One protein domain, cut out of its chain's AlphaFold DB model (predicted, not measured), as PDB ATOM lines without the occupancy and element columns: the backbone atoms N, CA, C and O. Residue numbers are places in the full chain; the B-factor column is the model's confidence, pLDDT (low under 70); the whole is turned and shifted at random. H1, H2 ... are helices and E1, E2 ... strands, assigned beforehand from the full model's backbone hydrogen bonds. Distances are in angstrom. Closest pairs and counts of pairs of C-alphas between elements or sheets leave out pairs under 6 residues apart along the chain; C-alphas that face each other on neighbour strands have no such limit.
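What this domain is: This is residues 51 to 179 of the 179 residues of an uncharacterized protein of Rhizobium sp. BK696 (UniProt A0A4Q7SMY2). H4 runs through the middle of a helical domain: the hairpin of H1 and H2 crosses it steeply on one side, while H5 packs on it at a shallower angle, with H2 also crossing the first half of H5. H6 folds back from H5 on the side away from H1 and H2, short H3 sits at the end where H4 begins, and a small loop with E1 lies at the other end of H4. The printed part has 129 residues with six named helices and one named strand, in the order H1, H2, H3, H4, E1, H5, H6, and its class is mostly helix. It is compact, with a radius of gyration of the C-alphas of 14.5 A, and only just elongated, spanning 46 by 31 by 27 A.

Where its parts are: H1 holds residues 53 to 67, 20.3 A long, and begins at C-alpha 53 at (28.461, -23.996, 30.307). H2, the longest helix, holds residues 73 to 92 and measures 28.6 A. H3 is residues 95 to 103. H4 is residues 108 to 125, 25.7 A long, beginning at C-alpha 108 at (35.089, -26.053, 27.485). E1 is residues 130 to 132. H5 is residues 138 to 156, 27.1 A long. H6 is residues 162 to 178, 24.7 A long, and ends at C-alpha 178 at (39.797, -58.056, 18.171).

How they stand to each other: H4 is the hub, touching the five other helices. H1 and H2 form a helical hairpin at a shallow tilt of 3 degrees, opposite ways, with the closest C-alphas, Leu 61 and Val 83, 6.2 A apart. H1 touches residues 108 to 113 of H4, closest at the C-alphas of Leu 57 and Pro 108, 4.9 A. H2 touches H4 at a steep tilt of 65 degrees, closest at the C-alphas of Ser 82 and Cys 119, 5.1 A. Residues 74 to 82 of H2 touch H5, closest at the C-alphas of Val 75 and Gly 142, 3.9 A. H3 touches H1 about perpendicular, at 86 degrees, with the C-alphas of Glu 54 and Ala 97 closest at 5.3 A. E1 pairs with no named strand, but its residues 130 to 132 pair antiparallel with residues 135 to 136. H4, H5 and H6 form an up and down bundle, each helix running against the one before it. H4 and H5 stand at a shallow tilt of 34 degrees, only just short of steep, with the C-alphas of Met 117 and Phe 147 closest at 4.7 A. H5 and H6 are a helical hairpin at 18 degrees, closest at the C-alphas of Val 155 and Leu 162, 6.3 A. H6 is apart from H1, H2 and H3. In the six helices every O i to N i+4 pair is within hydrogen-bond range.

The domain as a whole: The C-alphas farthest apart, those of Pro 51 and Ser 132, are 46.4 A from each other. The printed part has no cut, and each link between its named elements is tight. The mean pLDDT of the printed part is 88.3; residues 51 and 69 are under 70.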
ATOM      1  N   PRO A  51      28.534 -17.284  31.529       68.06
ATOM      2  CA  PRO A  51      28.042 -17.811  30.274       68.06
ATOM      3  C   PRO A  51      27.666 -19.273  30.496       68.06
ATOM      4  O   PRO A  51      28.343 -19.988  31.239       68.06
ATOM      5  N   ASP A  52      26.547 -19.677  29.905       87.31
ATOM      6  CA  ASP A  52      25.994 -21.015  30.066       87.31
ATOM      7  C   ASP A  52      27.047 -22.073  29.675       87.31
ATOM      8  O   ASP A  52      27.506 -22.061  28.528       87.31
ATOM      9  N   PRO A  53      27.464 -22.969  30.596       85.00
ATOM     10  CA  PRO A  53      28.461 -23.996  30.307       85.00
ATOM     11  C   PRO A  53      28.096 -24.870  29.106       85.00
ATOM     12  O   PRO A  53      28.989 -25.308  28.384       85.00
ATOM     13  N   GLU A  54      26.801 -25.120  28.878       88.69
ATOM     14  CA  GLU A  54      26.335 -25.878  27.713       88.69
ATOM     15  C   GLU A  54      26.645 -25.126  26.414       88.69
ATOM     16  O   GLU A  54      27.251 -25.692  25.505       88.69
ATOM     17  N   GLN A  55      26.306 -23.836  26.347       90.25
ATOM     18  CA  GLN A  55      26.596 -23.010  25.177       90.25
ATOM     19  C   GLN A  55      28.104 -22.896  24.930       90.25
ATOM     20  O   GLN A  55      28.546 -23.071  23.798       90.25
ATOM     21  N   GLN A  56      28.905 -22.696  25.982       91.06
ATOM     22  CA  GLN A  56      30.365 -22.659  25.858       91.06
ATOM     23  C   GLN A  56      30.934 -23.966  25.292       91.06
ATOM     24  O   GLN A  56      31.842 -23.938  24.463       91.06
ATOM     25  N   LEU A  57      30.408 -25.118  25.720       91.44
ATOM     26  CA  LEU A  57      30.807 -26.417  25.182       91.44
ATOM     27  C   LEU A  57      30.429 -26.552  23.702       91.44
ATOM     28  O   LEU A  57      31.246 -27.004  22.902       91.44
ATOM     29  N   LEU A  58      29.216 -26.148  23.317       91.81
ATOM     30  CA  LEU A  58      28.779 -26.185  21.918       91.81
ATOM     31  C   LEU A  58      29.634 -25.274  21.027       91.81
ATOM     32  O   LEU A  58      30.007 -25.678  19.924       91.81
ATOM     33  N   ASP A  59      29.986 -24.087  21.519       93.12
ATOM     34  CA  ASP A  59      30.881 -23.156  20.831       93.12
ATOM     35  C   ASP A  59      32.286 -23.756  20.683       93.12
ATOM     36  O   ASP A  59      32.867 -23.701  19.602       93.12
ATOM     37  N   SER A  60      32.789 -24.426  21.722       92.50
ATOM     38  CA  SER A  60      34.094 -25.105  21.691       92.50
ATOM     39  C   SER A  60      34.103 -26.287  20.720       92.50
ATOM     40  O   SER A  60      35.071 -26.487  19.995       92.50
ATOM     41  N   LEU A  61      33.007 -27.046  20.624       91.31
ATOM     42  CA  LEU A  61      32.851 -28.117  19.633       91.31
ATOM     43  C   LEU A  61      32.815 -27.577  18.193       91.31
ATOM     44  O   LEU A  61      33.350 -28.214  17.287       91.31
ATOM     45  N   ASN A  62      32.211 -26.405  17.967       91.56
ATOM     46  CA  ASN A  62      32.279 -25.722  16.670       91.56
ATOM     47  C   ASN A  62      33.706 -25.247  16.366       91.56
ATOM     48  O   ASN A  62      34.231 -25.534  15.294       91.56
ATOM     49  N   ALA A  63      34.357 -24.591  17.327       89.81
ATOM     50  CA  ALA A  63      35.722 -24.103  17.171       89.81
ATOM     51  C   ALA A  63      36.721 -25.250  16.946       89.81
ATOM     52  O   ALA A  63      37.642 -25.118  16.141       89.81
ATOM     53  N   PHE A  64      36.524 -26.403  17.593       85.12
ATOM     54  CA  PHE A  64      37.332 -27.601  17.368       85.12
ATOM     55  C   PHE A  64      37.247 -28.065  15.908       85.12
ATOM     56  O   PHE A  64      38.264 -28.418  15.318       85.12
ATOM     57  N   PHE A  65      36.057 -28.006  15.302       77.81
ATOM     58  CA  PHE A  65      35.872 -28.330  13.887       77.81
ATOM     59  C   PHE A  65      36.606 -27.351  12.956       77.81
ATOM     60  O   PHE A  65      37.207 -27.767  11.971       77.81
ATOM     61  N   GLU A  66      36.570 -26.054  13.267       82.31
ATOM     62  CA  GLU A  66      37.113 -24.992  12.408       82.31
ATOM     63  C   GLU A  66      38.631 -24.793  12.540       82.31
ATOM     64  O   GLU A  66      39.289 -24.365  11.592       82.31
ATOM     65  N   SER A  67      39.198 -25.085  13.713       75.44
ATOM     66  CA  SER A  67      40.599 -24.784  14.048       75.44
ATOM     67  C   SER A  67      41.612 -25.815  13.547       75.44
ATOM     68  O   SER A  67      42.804 -25.512  13.481       75.44
ATOM     69  N   HIS A  68      41.170 -27.016  13.172       73.19
ATOM     70  CA  HIS A  68      42.065 -28.078  12.730       73.19
ATOM     71  C   HIS A  68      42.125 -28.129  11.206       73.19
ATOM     72  O   HIS A  68      41.147 -28.454  10.533       73.19
ATOM     73  N   HIS A  69      43.300 -27.817  10.648       69.44
ATOM     74  CA  HIS A  69      43.543 -27.997   9.224       69.44
ATOM     75  C   HIS A  69      43.662 -29.491   8.923       69.44
ATOM     76  O   HIS A  69      44.703 -30.107   9.145       69.44
ATOM     77  N   ILE A  70      42.553 -30.077   8.484       75.50
ATOM     78  CA  ILE A  70      42.465 -31.499   8.191       75.50
ATOM     79  C   ILE A  70      42.643 -31.720   6.695       75.50
ATOM     80  O   ILE A  70      41.825 -31.284   5.885       75.50
ATOM     81  N   GLU A  71      43.704 -32.437   6.341       72.50
ATOM     82  CA  GLU A  71      43.937 -32.904   4.981       72.50
ATOM     83  C   GLU A  71      43.325 -34.298   4.779       72.50
ATOM     84  O   GLU A  71      43.604 -35.241   5.527       72.50
ATOM     85  N   GLY A  72      42.514 -34.432   3.728       79.19
ATOM     86  CA  GLY A  72      41.911 -35.693   3.299       79.19
ATOM     87  C   GLY A  72      40.433 -35.834   3.668       79.19
ATOM     88  O   GLY A  72      40.028 -35.639   4.816       79.19
ATOM     89  N   ASP A  73      39.635 -36.241   2.680       84.94
ATOM     90  CA  ASP A  73      38.174 -36.337   2.787       84.94
ATOM     91  C   ASP A  73      37.720 -37.272   3.917       84.94
ATOM     92  O   ASP A  73      36.739 -36.991   4.607       84.94
ATOM     93  N   SER A  74      38.456 -38.362   4.154       87.50
ATOM     94  CA  SER A  74      38.104 -39.339   5.188       87.50
ATOM     95  C   SER A  74      38.273 -38.790   6.605       87.50
ATOM     96  O   SER A  74      37.424 -39.022   7.462       87.50
ATOM     97  N   VAL A  75      39.323 -38.003   6.846       87.69
ATOM     98  CA  VAL A  75      39.588 -37.392   8.153       87.69
ATOM     99  C   VAL A  75      38.611 -36.242   8.411       87.69
ATOM    100  O   VAL A  75      38.114 -36.091   9.525       87.69
ATOM    101  N   ALA A  76      38.275 -35.464   7.378       88.69
ATOM    102  CA  ALA A  76      37.274 -34.403   7.477       88.69
ATOM    103  C   ALA A  76      35.867 -34.962   7.761       88.69
ATOM    104  O   ALA A  76      35.133 -34.406   8.584       88.69
ATOM    105  N   SER A  77      35.505 -36.083   7.124       89.62
ATOM    106  CA  SER A  77      34.263 -36.814   7.412       89.62
ATOM    107  C   SER A  77      34.239 -37.334   8.850       89.62
ATOM    108  O   SER A  77      33.285 -37.064   9.584       89.62
ATOM    109  N   ALA A  78      35.315 -37.998   9.287       91.75
ATOM    110  CA  ALA A  78      35.454 -38.510  10.648       91.75
ATOM    111  C   ALA A  78      35.322 -37.396  11.700       91.75
ATOM    112  O   ALA A  78      34.524 -37.514  12.629       91.75
ATOM    113  N   LEU A  79      36.029 -36.272  11.519       92.19
ATOM    114  CA  LEU A  79      35.927 -35.118  12.415       92.19
ATOM    115  C   LEU A  79      34.492 -34.598  12.500       92.19
ATOM    116  O   LEU A  79      33.990 -34.370  13.601       92.19
ATOM    117  N   ARG A  80      33.829 -34.415  11.351       91.38
ATOM    118  CA  ARG A  80      32.444 -33.937  11.311       91.38
ATOM    119  C   ARG A  80      31.528 -34.861  12.106       91.38
ATOM    120  O   ARG A  80      30.811 -34.377  12.976       91.38
ATOM    121  N   ARG A  81      31.591 -36.175  11.859       90.31
ATOM    122  CA  ARG A  81      30.762 -37.154  12.579       90.31
ATOM    123  C   ARG A  81      31.050 -37.147  14.080       90.31
ATOM    124  O   ARG A  81      30.107 -37.123  14.863       90.31
ATOM    125  N   SER A  82      32.317 -37.117  14.498       91.75
ATOM    126  CA  SER A  82      32.665 -37.084  15.924       91.75
ATOM    127  C   SER A  82      32.179 -35.807  16.613       91.75
ATOM    128  O   SER A  82      31.662 -35.872  17.728       91.75
ATOM    129  N   VAL A  83      32.293 -34.647  15.957       92.19
ATOM    130  CA  VAL A  83      31.799 -33.366  16.488       92.19
ATOM    131  C   VAL A  83      30.272 -33.338  16.549       92.19
ATOM    132  O   VAL A  83      29.713 -32.909  17.559       92.19
ATOM    133  N   ASP A  84      29.584 -33.797  15.506       90.94
ATOM    134  CA  ASP A  84      28.121 -33.810  15.472       90.94
ATOM    135  C   ASP A  84      27.548 -34.770  16.528       90.94
ATOM    136  O   ASP A  84      26.616 -34.406  17.253       90.94
ATOM    137  N   THR A  85      28.174 -35.936  16.720       88.31
ATOM    138  CA  THR A  85      27.843 -36.870  17.807       88.31
ATOM    139  C   THR A  85      28.102 -36.254  19.178       88.31
ATOM    140  O   THR A  85      27.236 -36.317  20.052       88.31
ATOM    141  N   ALA A  86      29.237 -35.579  19.372       90.19
ATOM    142  CA  ALA A  86      29.533 -34.895  20.628       90.19
ATOM    143  C   ALA A  86      28.502 -33.795  20.942       90.19
ATOM    144  O   ALA A  86      28.026 -33.701  22.075       90.19
ATOM    145  N   LYS A  87      28.094 -33.001  19.943       90.50
ATOM    146  CA  LYS A  87      27.040 -31.982  20.093       90.50
ATOM    147  C   LYS A  87      25.701 -32.600  20.457       90.50
ATOM    148  O   LYS A  87      25.001 -32.066  21.316       90.50
ATOM    149  N   TRP A  88      25.327 -33.696  19.798       88.00
ATOM    150  CA  TRP A  88      24.095 -34.403  20.124       88.00
ATOM    151  C   TRP A  88      24.122 -34.882  21.580       88.00
ATOM    152  O   TRP A  88      23.216 -34.556  22.343       88.00
ATOM    153  N   SER A  89      25.208 -35.527  22.010       84.50
ATOM    154  CA  SER A  89      25.358 -36.015  23.386       84.50
ATOM    155  C   SER A  89      25.374 -34.896  24.427       84.50
ATOM    156  O   SER A  89      24.762 -35.038  25.485       84.50
ATOM    157  N   ALA A  90      26.000 -33.754  24.125       86.44
ATOM    158  CA  ALA A  90      25.966 -32.573  24.990       86.44
ATOM    159  C   ALA A  90      24.531 -32.055  25.196       86.44
ATOM    160  O   ALA A  90      24.151 -31.722  26.318       86.44
ATOM    161  N   LYS A  91      23.710 -32.057  24.136       86.19
ATOM    162  CA  LYS A  91      22.297 -31.646  24.200       86.19
ATOM    163  C   LYS A  91      21.420 -32.642  24.960       86.19
ATOM    164  O   LYS A  91      20.491 -32.214  25.647       86.19
ATOM    165  N   GLN A  92      21.695 -33.945  24.839       84.06
ATOM    166  CA  GLN A  92      20.958 -34.991  25.563       84.06
ATOM    167  C   GLN A  92      21.329 -35.039  27.049       84.06
ATOM    168  O   GLN A  92      20.483 -35.319  27.895       84.06
ATOM    169  N   ASN A  93      22.579 -34.720  27.390       82.38
ATOM    170  CA  ASN A  93      23.065 -34.685  28.762       82.38
ATOM    171  C   ASN A  93      23.554 -33.284  29.142       82.38
ATOM    172  O   ASN A  93      24.743 -33.057  29.357       82.38
ATOM    173  N   ARG A  94      22.616 -32.346  29.300       77.12
ATOM    174  CA  ARG A  94      22.911 -30.937  29.636       77.12
ATOM    175  C   ARG A  94      23.707 -30.755  30.933       77.12
ATOM    176  O   ARG A  94      24.386 -29.751  31.130       77.12
ATOM    177  N   ALA A  95      23.664 -31.739  31.833       83.62
ATOM    178  CA  ALA A  95      24.432 -31.710  33.074       83.62
ATOM    179  C   ALA A  95      25.939 -31.951  32.862       83.62
ATOM    180  O   ALA A  95      26.725 -31.629  33.757       83.62
ATOM    181  N   ILE A  96      26.362 -32.490  31.709       83.94
ATOM    182  CA  ILE A  96      27.763 -32.840  31.448       83.94
ATOM    183  C   ILE A  96      28.666 -31.606  31.483       83.94
ATOM    184  O   ILE A  96      29.659 -31.594  32.209       83.94
ATOM    185  N   ALA A  97      28.278 -30.528  30.798       85.06
ATOM    186  CA  ALA A  97      29.065 -29.301  30.746       85.06
ATOM    187  C   ALA A  97      29.202 -28.672  32.134       85.06
ATOM    188  O   ALA A  97      30.294 -28.303  32.556       85.06
ATOM    189  N   ARG A  98      28.106 -28.637  32.900       84.88
ATOM    190  CA  ARG A  98      28.123 -28.147  34.281       84.88
ATOM    191  C   ARG A  98      29.063 -28.968  35.163       84.88
ATOM    192  O   ARG A  98      29.906 -28.385  35.840       84.88
ATOM    193  N   ARG A  99      28.939 -30.296  35.144       83.88
ATOM    194  CA  ARG A  99      29.768 -31.193  35.958       83.88
ATOM    195  C   ARG A  99      31.251 -31.007  35.651       83.88
ATOM    196  O   ARG A  99      32.050 -30.783  36.554       83.88
ATOM    197  N   TYR A 100      31.635 -31.074  34.382       83.69
ATOM    198  CA  TYR A 100      33.048 -31.013  34.022       83.69
ATOM    199  C   TYR A 100      33.616 -29.598  34.159       83.69
ATOM    200  O   TYR A 100      34.659 -29.430  34.792       83.69
ATOM    201  N   CYS A 101      32.927 -28.574  33.655       85.38
ATOM    202  CA  CYS A 101      33.474 -27.219  33.654       85.38
ATOM    203  C   CYS A 101      33.401 -26.540  35.028       85.38
ATOM    204  O   CYS A 101      34.373 -25.920  35.453       85.38
ATOM    205  N   LEU A 102      32.282 -26.665  35.754       81.62
ATOM    206  CA  LEU A 102      32.095 -25.947  37.022       81.62
ATOM    207  C   LEU A 102      32.554 -26.741  38.249       81.62
ATOM    208  O   LEU A 102      33.056 -26.138  39.196       81.62
ATOM    209  N   GLU A 103      32.379 -28.064  38.261       81.75
ATOM    210  CA  GLU A 103      32.704 -28.886  39.439       81.75
ATOM    211  C   GLU A 103      34.116 -29.476  39.356       81.75
ATOM    212  O   GLU A 103      34.824 -29.516  40.360       81.75
ATOM    213  N   LEU A 104      34.548 -29.894  38.161       78.81
ATOM    214  CA  LEU A 104      35.863 -30.514  37.940       78.81
ATOM    215  C   LEU A 104      36.911 -29.550  37.352       78.81
ATOM    216  O   LEU A 104      38.066 -29.938  37.165       78.81
ATOM    217  N   GLY A 105      36.523 -28.305  37.060       82.81
ATOM    218  CA  GLY A 105      37.425 -27.262  36.565       82.81
ATOM    219  C   GLY A 105      37.989 -27.541  35.170       82.81
ATOM    220  O   GLY A 105      39.136 -27.186  34.890       82.81
ATOM    221  N   TRP A 106      37.237 -28.235  34.315       87.00
ATOM    222  CA  TRP A 106      37.587 -28.418  32.906       87.00
ATOM    223  C   TRP A 106      37.352 -27.133  32.121       87.00
ATOM    224  O   TRP A 106      36.414 -26.390  32.400       87.00
ATOM    225  N   THR A 107      38.205 -26.865  31.134       90.69
ATOM    226  CA  THR A 107      37.857 -25.842  30.147       90.69
ATOM    227  C   THR A 107      36.845 -26.433  29.159       90.69
ATOM    228  O   THR A 107      36.858 -27.648  28.930       90.69
ATOM    229  N   PRO A 108      35.964 -25.612  28.568       91.38
ATOM    230  CA  PRO A 108      35.089 -26.053  27.485       91.38
ATOM    231  C   PRO A 108      35.845 -26.728  26.327       91.38
ATOM    232  O   PRO A 108      35.377 -27.743  25.816       91.38
ATOM    233  N   ASP A 109      37.048 -26.248  25.995       91.25
ATOM    234  CA  ASP A 109      37.918 -26.839  24.970       91.25
ATOM    235  C   ASP A 109      38.439 -28.230  25.366       91.25
ATOM    236  O   ASP A 109      38.387 -29.162  24.562       91.25
ATOM    237  N   ASP A 110      38.889 -28.408  26.616       90.31
ATOM    238  CA  ASP A 110      39.307 -29.723  27.129       90.31
ATOM    239  C   ASP A 110      38.143 -30.725  27.075       90.31
ATOM    240  O   ASP A 110      38.315 -31.892  26.714       90.31
ATOM    241  N   LEU A 111      36.940 -30.275  27.446       91.00
ATOM    242  CA  LEU A 111      35.738 -31.103  27.416       91.00
ATOM    243  C   LEU A 111      35.345 -31.456  25.977       91.00
ATOM    244  O   LEU A 111      35.036 -32.616  25.705       91.00
ATOM    245  N   ALA A 112      35.411 -30.497  25.051       93.00
ATOM    246  CA  ALA A 112      35.168 -30.728  23.632       93.00
ATOM    247  C   ALA A 112      36.150 -31.764  23.059       93.00
ATOM    248  O   ALA A 112      35.709 -32.748  22.464       93.00
ATOM    249  N   ALA A 113      37.454 -31.607  23.315       92.81
ATOM    250  CA  ALA A 113      38.479 -32.556  22.883       92.81
ATOM    251  C   ALA A 113      38.212 -33.966  23.433       92.81
ATOM    252  O   ALA A 113      38.225 -34.938  22.680       92.81
ATOM    253  N   MET A 114      37.886 -34.091  24.723       90.94
ATOM    254  CA  MET A 114      37.545 -35.381  25.328       90.94
ATOM    255  C   MET A 114      36.286 -36.007  24.715       90.94
ATOM    256  O   MET A 114      36.283 -37.204  24.438       90.94
ATOM    257  N   MET A 115      35.221 -35.234  24.487       91.81
ATOM    258  CA  MET A 115      33.998 -35.762  23.875       91.81
ATOM    259  C   MET A 115      34.244 -36.228  22.437       91.81
ATOM    260  O   MET A 115      33.824 -37.325  22.077       91.81
ATOM    261  N   VAL A 116      34.972 -35.445  21.637       93.50
ATOM    262  CA  VAL A 116      35.346 -35.813  20.262       93.50
ATOM    263  C   VAL A 116      36.254 -37.046  20.244       93.50
ATOM    264  O   VAL A 116      36.062 -37.933  19.409       93.50
ATOM    265  N   MET A 117      37.198 -37.152  21.185       92.62
ATOM    266  CA  MET A 117      38.056 -38.331  21.346       92.62
ATOM    267  C   MET A 117      37.227 -39.593  21.597       92.62
ATOM    268  O   MET A 117      37.428 -40.602  20.931       92.62
ATOM    269  N   GLN A 118      36.274 -39.530  22.532       90.00
ATOM    270  CA  GLN A 118      35.413 -40.660  22.893       90.00
ATOM    271  C   GLN A 118      34.464 -41.049  21.755       90.00
ATOM    272  O   GLN A 118      34.266 -42.235  21.517       90.00
ATOM    273  N   CYS A 119      33.927 -40.075  21.014       90.31
ATOM    274  CA  CYS A 119      33.127 -40.361  19.820       90.31
ATOM    275  C   CYS A 119      33.961 -41.087  18.757       90.31
ATOM    276  O   CYS A 119      33.499 -42.065  18.182       90.31
ATOM    277  N   SER A 120      35.205 -40.648  18.544       92.19
ATOM    278  CA  SER A 120      36.116 -41.267  17.574       92.19
ATOM    279  C   SER A 120      36.536 -42.675  18.002       92.19
ATOM    280  O   SER A 120      36.568 -43.579  17.174       92.19
ATOM    281  N   LEU A 121      36.805 -42.876  19.298       90.88
ATOM    282  CA  LEU A 121      37.069 -44.189  19.889       90.88
ATOM    283  C   LEU A 121      35.906 -45.145  19.626       90.88
ATOM    284  O   LEU A 121      36.107 -46.201  19.040       90.88
ATOM    285  N   ALA A 122      34.692 -44.740  19.997       87.56
ATOM    286  CA  ALA A 122      33.503 -45.560  19.822       87.56
ATOM    287  C   ALA A 122      33.210 -45.851  18.335       87.56
ATOM    288  O   ALA A 122      32.779 -46.951  18.005       87.56
ATOM    289  N   SER A 123      33.510 -44.914  17.422       89.12
ATOM    290  CA  SER A 123      33.461 -45.181  15.977       89.12
ATOM    291  C   SER A 123      34.436 -46.274  15.561       89.12
ATOM    292  O   SER A 123      34.047 -47.179  14.838       89.12
ATOM    293  N   MET A 124      35.693 -46.222  16.002       90.75
ATOM    294  CA  MET A 124      36.673 -47.249  15.630       90.75
ATOM    295  C   MET A 124      36.302 -48.628  16.175       90.75
ATOM    296  O   MET A 124      36.520 -49.624  15.491       90.75
ATOM    297  N   THR A 125      35.721 -48.682  17.374       88.25
ATOM    298  CA  THR A 125      35.444 -49.935  18.085       88.25
ATOM    299  C   THR A 125      34.054 -50.509  17.825       88.25
ATOM    300  O   THR A 125      33.722 -51.577  18.332       88.25
ATOM    301  N   SER A 126      33.245 -49.859  16.981       86.12
ATOM    302  CA  SER A 126      31.923 -50.361  16.586       86.12
ATOM    303  C   SER A 126      31.975 -51.528  15.592       86.12
ATOM    304  O   SER A 126      30.962 -52.187  15.366       86.12
ATOM    305  N   GLY A 127      33.124 -51.747  14.943       85.44
ATOM    306  CA  GLY A 127      33.274 -52.689  13.829       85.44
ATOM    307  C   GLY A 127      32.672 -52.206  12.499       85.44
ATOM    308  O   GLY A 127      32.869 -52.848  11.476       85.44
ATOM    309  N   GLU A 128      31.978 -51.062  12.461       88.56
ATOM    310  CA  GLU A 128      31.397 -50.509  11.222       88.56
ATOM    311  C   GLU A 128      32.481 -50.039  10.238       88.56
ATOM    312  O   GLU A 128      32.302 -50.077   9.021       88.56
ATOM    313  N   PHE A 129      33.623 -49.600  10.770       90.88
ATOM    314  CA  PHE A 129      34.698 -48.988   9.997       90.88
ATOM    315  C   PHE A 129      35.905 -49.910   9.809       90.88
ATOM    316  O   PHE A 129      36.989 -49.409   9.500       90.88
ATOM    317  N   THR A 130      35.734 -51.229   9.944       88.44
ATOM    318  CA  THR A 130      36.764 -52.236   9.649       88.44
ATOM    319  C   THR A 130      36.541 -52.868   8.269       88.44
ATOM    320  O   THR A 130      35.416 -53.117   7.845       88.44
ATOM    321  N   SER A 131      37.619 -53.094   7.513       88.19
ATOM    322  CA  SER A 131      37.566 -53.818   6.229       88.19
ATOM    323  C   SER A 131      37.783 -55.322   6.396       88.19
ATOM    324  O   SER A 131      37.333 -56.124   5.580       88.19
ATOM    325  N   SER A 132      38.520 -55.691   7.437       86.69
ATOM    326  CA  SER A 132      38.820 -57.050   7.878       86.69
ATOM    327  C   SER A 132      39.311 -56.973   9.324       86.69
ATOM    328  O   SER A 132      39.612 -55.863   9.778       86.69
ATOM    329  N   PRO A 133      39.461 -58.109  10.025       84.50
ATOM    330  CA  PRO A 133      39.886 -58.058  11.408       84.50
ATOM    331  C   PRO A 133      41.206 -57.315  11.613       84.50
ATOM    332  O   PRO A 133      42.149 -57.510  10.838       84.50
ATOM    333  N   GLY A 134      41.254 -56.417  12.597       85.81
ATOM    334  CA  GLY A 134      42.418 -55.560  12.854       85.81
ATOM    335  C   GLY A 134      42.730 -54.488  11.801       85.81
ATOM    336  O   GLY A 134      43.742 -53.795  11.932       85.81
ATOM    337  N   GLN A 135      41.914 -54.326  10.752       92.12
ATOM    338  CA  GLN A 135      42.178 -53.381   9.665       92.12
ATOM    339  C   GLN A 135      41.038 -52.378   9.489       92.12
ATOM    340  O   GLN A 135      39.922 -52.736   9.112       92.12
ATOM    341  N   LEU A 136      41.346 -51.097   9.692       92.81
ATOM    342  CA  LEU A 136      40.407 -50.000   9.493       92.81
ATOM    343  C   LEU A 136      40.268 -49.624   8.010       92.81
ATOM    344  O   LEU A 136      41.210 -49.671   7.216       92.81
ATOM    345  N   THR A 137      39.067 -49.189   7.648       94.06
ATOM    346  CA  THR A 137      38.781 -48.478   6.397       94.06
ATOM    347  C   THR A 137      39.437 -47.087   6.399       94.06
ATOM    348  O   THR A 137      39.810 -46.585   7.461       94.06
ATOM    349  N   PRO A 138      39.523 -46.384   5.250       94.12
ATOM    350  CA  PRO A 138      40.056 -45.019   5.215       94.12
ATOM    351  C   PRO A 138      39.349 -44.028   6.153       94.12
ATOM    352  O   PRO A 138      39.985 -43.094   6.642       94.12
ATOM    353  N   GLU A 139      38.045 -44.205   6.397       91.06
ATOM    354  CA  GLU A 139      37.285 -43.397   7.363       91.06
ATOM    355  C   GLU A 139      37.578 -43.815   8.811       91.06
ATOM    356  O   GLU A 139      37.769 -42.943   9.656       91.06
ATOM    357  N   GLY A 140      37.743 -45.117   9.078       93.88
ATOM    358  CA  GLY A 140      38.262 -45.631  10.351       93.88
ATOM    359  C   GLY A 140      39.627 -45.034  10.715       93.88
ATOM    360  O   GLY A 140      39.811 -44.522  11.817       93.88
ATOM    361  N   GLU A 141      40.561 -44.994   9.762       94.88
ATOM    362  CA  GLU A 141      41.855 -44.315   9.938       94.88
ATOM    363  C   GLU A 141      41.697 -42.800  10.155       94.88
ATOM    364  O   GLU A 141      42.495 -42.171  10.853       94.88
ATOM    365  N   GLY A 142      40.640 -42.206   9.595       94.56
ATOM    366  CA  GLY A 142      40.227 -40.843   9.907       94.56
ATOM    367  C   GLY A 142      39.915 -40.674  11.392       94.56
ATOM    368  O   GLY A 142      40.483 -39.790  12.031       94.56
ATOM    369  N   PHE A 143      39.089 -41.553  11.965       94.75
ATOM    370  CA  PHE A 143      38.789 -41.540  13.400       94.75
ATOM    371  C   PHE A 143      40.032 -41.766  14.266       94.75
ATOM    372  O   PHE A 143      40.179 -41.071  15.273       94.75
ATOM    373  N   ARG A 144      40.963 -42.638  13.856       95.12
ATOM    374  CA  ARG A 144      42.241 -42.839  14.567       95.12
ATOM    375  C   ARG A 144      43.049 -41.546  14.650       95.12
ATOM    376  O   ARG A 144      43.539 -41.190  15.718       95.12
ATOM    377  N   ARG A 145      43.137 -40.787  13.554       94.50
ATOM    378  CA  ARG A 145      43.823 -39.482  13.550       94.50
ATOM    379  C   ARG A 145      43.149 -38.461  14.466       94.50
ATOM    380  O   ARG A 145      43.848 -37.727  15.159       94.50
ATOM    381  N   ILE A 146      41.814 -38.413  14.489       94.69
ATOM    382  CA  ILE A 146      41.076 -37.512  15.391       94.69
ATOM    383  C   ILE A 146      41.278 -37.911  16.853       94.69
ATOM    384  O   ILE A 146      41.485 -37.045  17.702       94.69
ATOM    385  N   PHE A 147      41.263 -39.211  17.148       94.56
ATOM    386  CA  PHE A 147      41.563 -39.733  18.475       94.56
ATOM    387  C   PHE A 147      42.943 -39.272  18.960       94.56
ATOM    388  O   PHE A 147      43.028 -38.672  20.032       94.56
ATOM    389  N   GLU A 148      43.994 -39.464  18.156       94.69
ATOM    390  CA  GLU A 148      45.360 -39.045  18.505       94.69
ATOM    391  C   GLU A 148      45.466 -37.535  18.729       94.69
ATOM    392  O   GLU A 148      46.015 -37.093  19.736       94.69
ATOM    393  N   LEU A 149      44.871 -36.733  17.846       93.44
ATOM    394  CA  LEU A 149      44.857 -35.276  17.968       93.44
ATOM    395  C   LEU A 149      44.216 -34.806  19.287       93.44
ATOM    396  O   LEU A 149      44.735 -33.916  19.973       93.44
ATOM    397  N   CYS A 150      43.078 -35.394  19.657       94.12
ATOM    398  CA  CYS A 150      42.430 -35.077  20.922       94.12
ATOM    399  C   CYS A 150      43.269 -35.545  22.117       94.12
ATOM    400  O   CYS A 150      43.382 -34.821  23.105       94.12
ATOM    401  N   LEU A 151      43.878 -36.727  22.024       93.31
ATOM    402  CA  LEU A 151      44.727 -37.284  23.070       93.31
ATOM    403  C   LEU A 151      45.954 -36.393  23.321       93.31
ATOM    404  O   LEU A 151      46.230 -36.025  24.463       93.31
ATOM    405  N   GLU A 152      46.634 -35.956  22.261       93.31
ATOM    406  CA  GLU A 152      47.733 -34.986  22.322       93.31
ATOM    407  C   GLU A 152      47.292 -33.650  22.924       93.31
ATOM    408  O   GLU A 152      48.005 -33.068  23.745       93.31
ATOM    409  N   THR A 153      46.096 -33.176  22.566       91.62
ATOM    410  CA  THR A 153      45.523 -31.952  23.136       91.62
ATOM    411  C   THR A 153      45.349 -32.081  24.649       91.62
ATOM    412  O   THR A 153      45.803 -31.202  25.383       91.62
ATOM    413  N   LEU A 154      44.776 -33.190  25.124       90.81
ATOM    414  CA  LEU A 154      44.555 -33.449  26.551       90.81
ATOM    415  C   LEU A 154      45.861 -33.667  27.330       90.81
ATOM    416  O   LEU A 154      45.951 -33.285  28.499       90.81
ATOM    417  N   VAL A 155      46.887 -34.251  26.703       92.62
ATOM    418  CA  VAL A 155      48.242 -34.326  27.278       92.62
ATOM    419  C   VAL A 155      48.825 -32.923  27.425       92.62
ATOM    420  O   VAL A 155      49.319 -32.562  28.494       92.62
ATOM    421  N   ARG A 156      48.752 -32.108  26.367       91.62
ATOM    422  CA  ARG A 156      49.318 -30.755  26.335       91.62
ATOM    423  C   ARG A 156      48.683 -29.835  27.377       91.62
ATOM    424  O   ARG A 156      49.388 -29.013  27.957       91.62
ATOM    425  N   THR A 157      47.383 -29.971  27.633       87.94
ATOM    426  CA  THR A 157      46.687 -29.204  28.681       87.94
ATOM    427  C   THR A 157      46.845 -29.806  30.081       87.94
ATOM    428  O   THR A 157      46.377 -29.229  31.062       87.94
ATOM    429  N   GLY A 158      47.540 -30.942  30.204       86.69
ATOM    430  CA  GLY A 158      47.816 -31.609  31.476       86.69
ATOM    431  C   GLY A 158      46.615 -32.346  32.069       86.69
ATOM    432  O   GLY A 158      46.653 -32.720  33.244       86.69
ATOM    433  N   ARG A 159      45.549 -32.561  31.285       85.12
ATOM    434  CA  ARG A 159      44.366 -33.323  31.711       85.12
ATOM    435  C   ARG A 159      44.673 -34.804  31.849       85.12
ATOM    436  O   ARG A 159      44.176 -35.438  32.777       85.12
ATOM    437  N   ILE A 160      45.536 -35.328  30.987       86.88
ATOM    438  CA  ILE A 160      46.057 -36.691  31.092       86.88
ATOM    439  C   ILE A 160      47.585 -36.688  31.079       86.88
ATOM    440  O   ILE A 160      48.218 -35.791  30.524       86.88
ATOM    441  N   SER A 161      48.190 -37.688  31.720       85.00
ATOM    442  CA  SER A 161      49.632 -37.912  31.623       85.00
ATOM    443  C   SER A 161      49.984 -38.604  30.304       85.00
ATOM    444  O   SER A 161      49.144 -39.265  29.697       85.00
ATOM    445  N   LEU A 162      51.254 -38.507  29.901       90.50
ATOM    446  CA  LEU A 162      51.793 -39.294  28.786       90.50
ATOM    447  C   LEU A 162      51.602 -40.801  29.006       90.50
ATOM    448  O   LEU A 162      51.219 -41.506  28.085       90.50
ATOM    449  N   GLU A 163      51.777 -41.278  30.241       90.62
ATOM    450  CA  GLU A 163      51.551 -42.684  30.591       90.62
ATOM    451  C   GLU A 163      50.102 -43.121  30.336       90.62
ATOM    452  O   GLU A 163      49.876 -44.190  29.775       90.62
ATOM    453  N   ILE A 164      49.121 -42.287  30.705       86.12
ATOM    454  CA  ILE A 164      47.709 -42.561  30.413       86.12
ATOM    455  C   ILE A 164      47.483 -42.558  28.903       86.12
ATOM    456  O   ILE A 164      46.847 -43.475  28.398       86.12
ATOM    457  N   ALA A 165      48.037 -41.588  28.173       89.81
ATOM    458  CA  ALA A 165      47.919 -41.556  26.718       89.81
ATOM    459  C   ALA A 165      48.478 -42.834  26.065       89.81
ATOM    460  O   ALA A 165      47.826 -43.428  25.213       89.81
ATOM    461  N   ASP A 166      49.634 -43.322  26.515       91.88
ATOM    462  CA  ASP A 166      50.232 -44.558  26.001       91.88
ATOM    463  C   ASP A 166      49.434 -45.815  26.368       91.88
ATOM    464  O   ASP A 166      49.498 -46.821  25.658       91.88
ATOM    465  N   ILE A 167      48.704 -45.803  27.487       89.31
ATOM    466  CA  ILE A 167      47.747 -46.864  27.823       89.31
ATOM    467  C   ILE A 167      46.567 -46.821  26.851       89.31
ATOM    468  O   ILE A 167      46.285 -47.840  26.230       89.31
ATOM    469  N   GLU A 168      45.937 -45.661  26.656       88.56
ATOM    470  CA  GLU A 168      44.765 -45.531  25.777       88.56
ATOM    471  C   GLU A 168      45.086 -45.932  24.328       88.56
ATOM    472  O   GLU A 168      44.290 -46.619  23.697       88.56
ATOM    473  N   ARG A 169      46.279 -45.593  23.815       92.50
ATOM    474  CA  ARG A 169      46.744 -46.056  22.493       92.50
ATOM    475  C   ARG A 169      46.833 -47.571  22.400       92.50
ATOM    476  O   ARG A 169      46.367 -48.167  21.438       92.50
ATOM    477  N   ARG A 170      47.462 -48.201  23.395       91.81
ATOM    478  CA  ARG A 170      47.644 -49.658  23.413       91.81
ATOM    479  C   ARG A 170      46.317 -50.389  23.553       91.81
ATOM    480  O   ARG A 170      46.134 -51.410  22.902       91.81
ATOM    481  N   GLU A 171      45.420 -49.876  24.389       90.12
ATOM    482  CA  GLU A 171      44.079 -50.433  24.546       90.12
ATOM    483  C   GLU A 171      43.272 -50.285  23.245       90.12
ATOM    484  O   GLU A 171      42.661 -51.257  22.820       90.12
ATOM    485  N   LEU A 172      43.347 -49.138  22.559       90.19
ATOM    486  CA  LEU A 172      42.711 -48.950  21.252       90.19
ATOM    487  C   LEU A 172      43.224 -49.949  20.206       90.19
ATOM    488  O   LEU A 172      42.429 -50.571  19.510       90.19
ATOM    489  N   GLU A 173      44.543 -50.114  20.084       91.31
ATOM    490  CA  GLU A 173      45.114 -51.057  19.114       91.31
ATOM    491  C   GLU A 173      44.734 -52.510  19.430       91.31
ATOM    492  O   GLU A 173      44.492 -53.294  18.513       91.31
ATOM    493  N   ALA A 174      44.635 -52.867  20.714       89.88
ATOM    494  CA  ALA A 174      44.143 -54.176  21.126       89.88
ATOM    495  C   ALA A 174      42.659 -54.361  20.770       89.88
ATOM    496  O   ALA A 174      42.308 -55.381  20.187       89.88
ATOM    497  N   GLU A 175      41.811 -53.367  21.053       88.88
ATOM    498  CA  GLU A 175      40.385 -53.401  20.711       88.88
ATOM    499  C   GLU A 175      40.180 -53.517  19.192       88.88
ATOM    500  O   GLU A 175      39.402 -54.354  18.751       88.88
ATOM    501  N   ILE A 176      40.924 -52.758  18.376       88.81
ATOM    502  CA  ILE A 176      40.854 -52.856  16.907       88.81
ATOM    503  C   ILE A 176      41.281 -54.243  16.417       88.81
ATOM    504  O   ILE A 176      40.671 -54.762  15.487       88.81
ATOM    505  N   ALA A 177      42.313 -54.842  17.016       89.12
ATOM    506  CA  ALA A 177      42.805 -56.164  16.628       89.12
ATOM    507  C   ALA A 177      41.810 -57.306  16.913       89.12
ATOM    508  O   ALA A 177      41.957 -58.385  16.335       89.12
ATOM    509  N   GLU A 178      40.835 -57.085  17.800       88.38
ATOM    510  CA  GLU A 178      39.797 -58.056  18.171       88.38
ATOM    511  C   GLU A 178      38.507 -57.948  17.335       88.38
ATOM    512  O   GLU A 178      37.706 -58.888  17.345       88.38
ATOM    513  N   LEU A 179      38.310 -56.837  16.614       84.69
ATOM    514  CA  LEU A 179      37.259 -56.666  15.595       84.69
ATOM    515  C   LEU A 179      37.624 -57.442  14.335       84.69
ATOM    516  O   LEU A 179      36.710 -57.936  13.634       84.69
TER     517      LEU A 179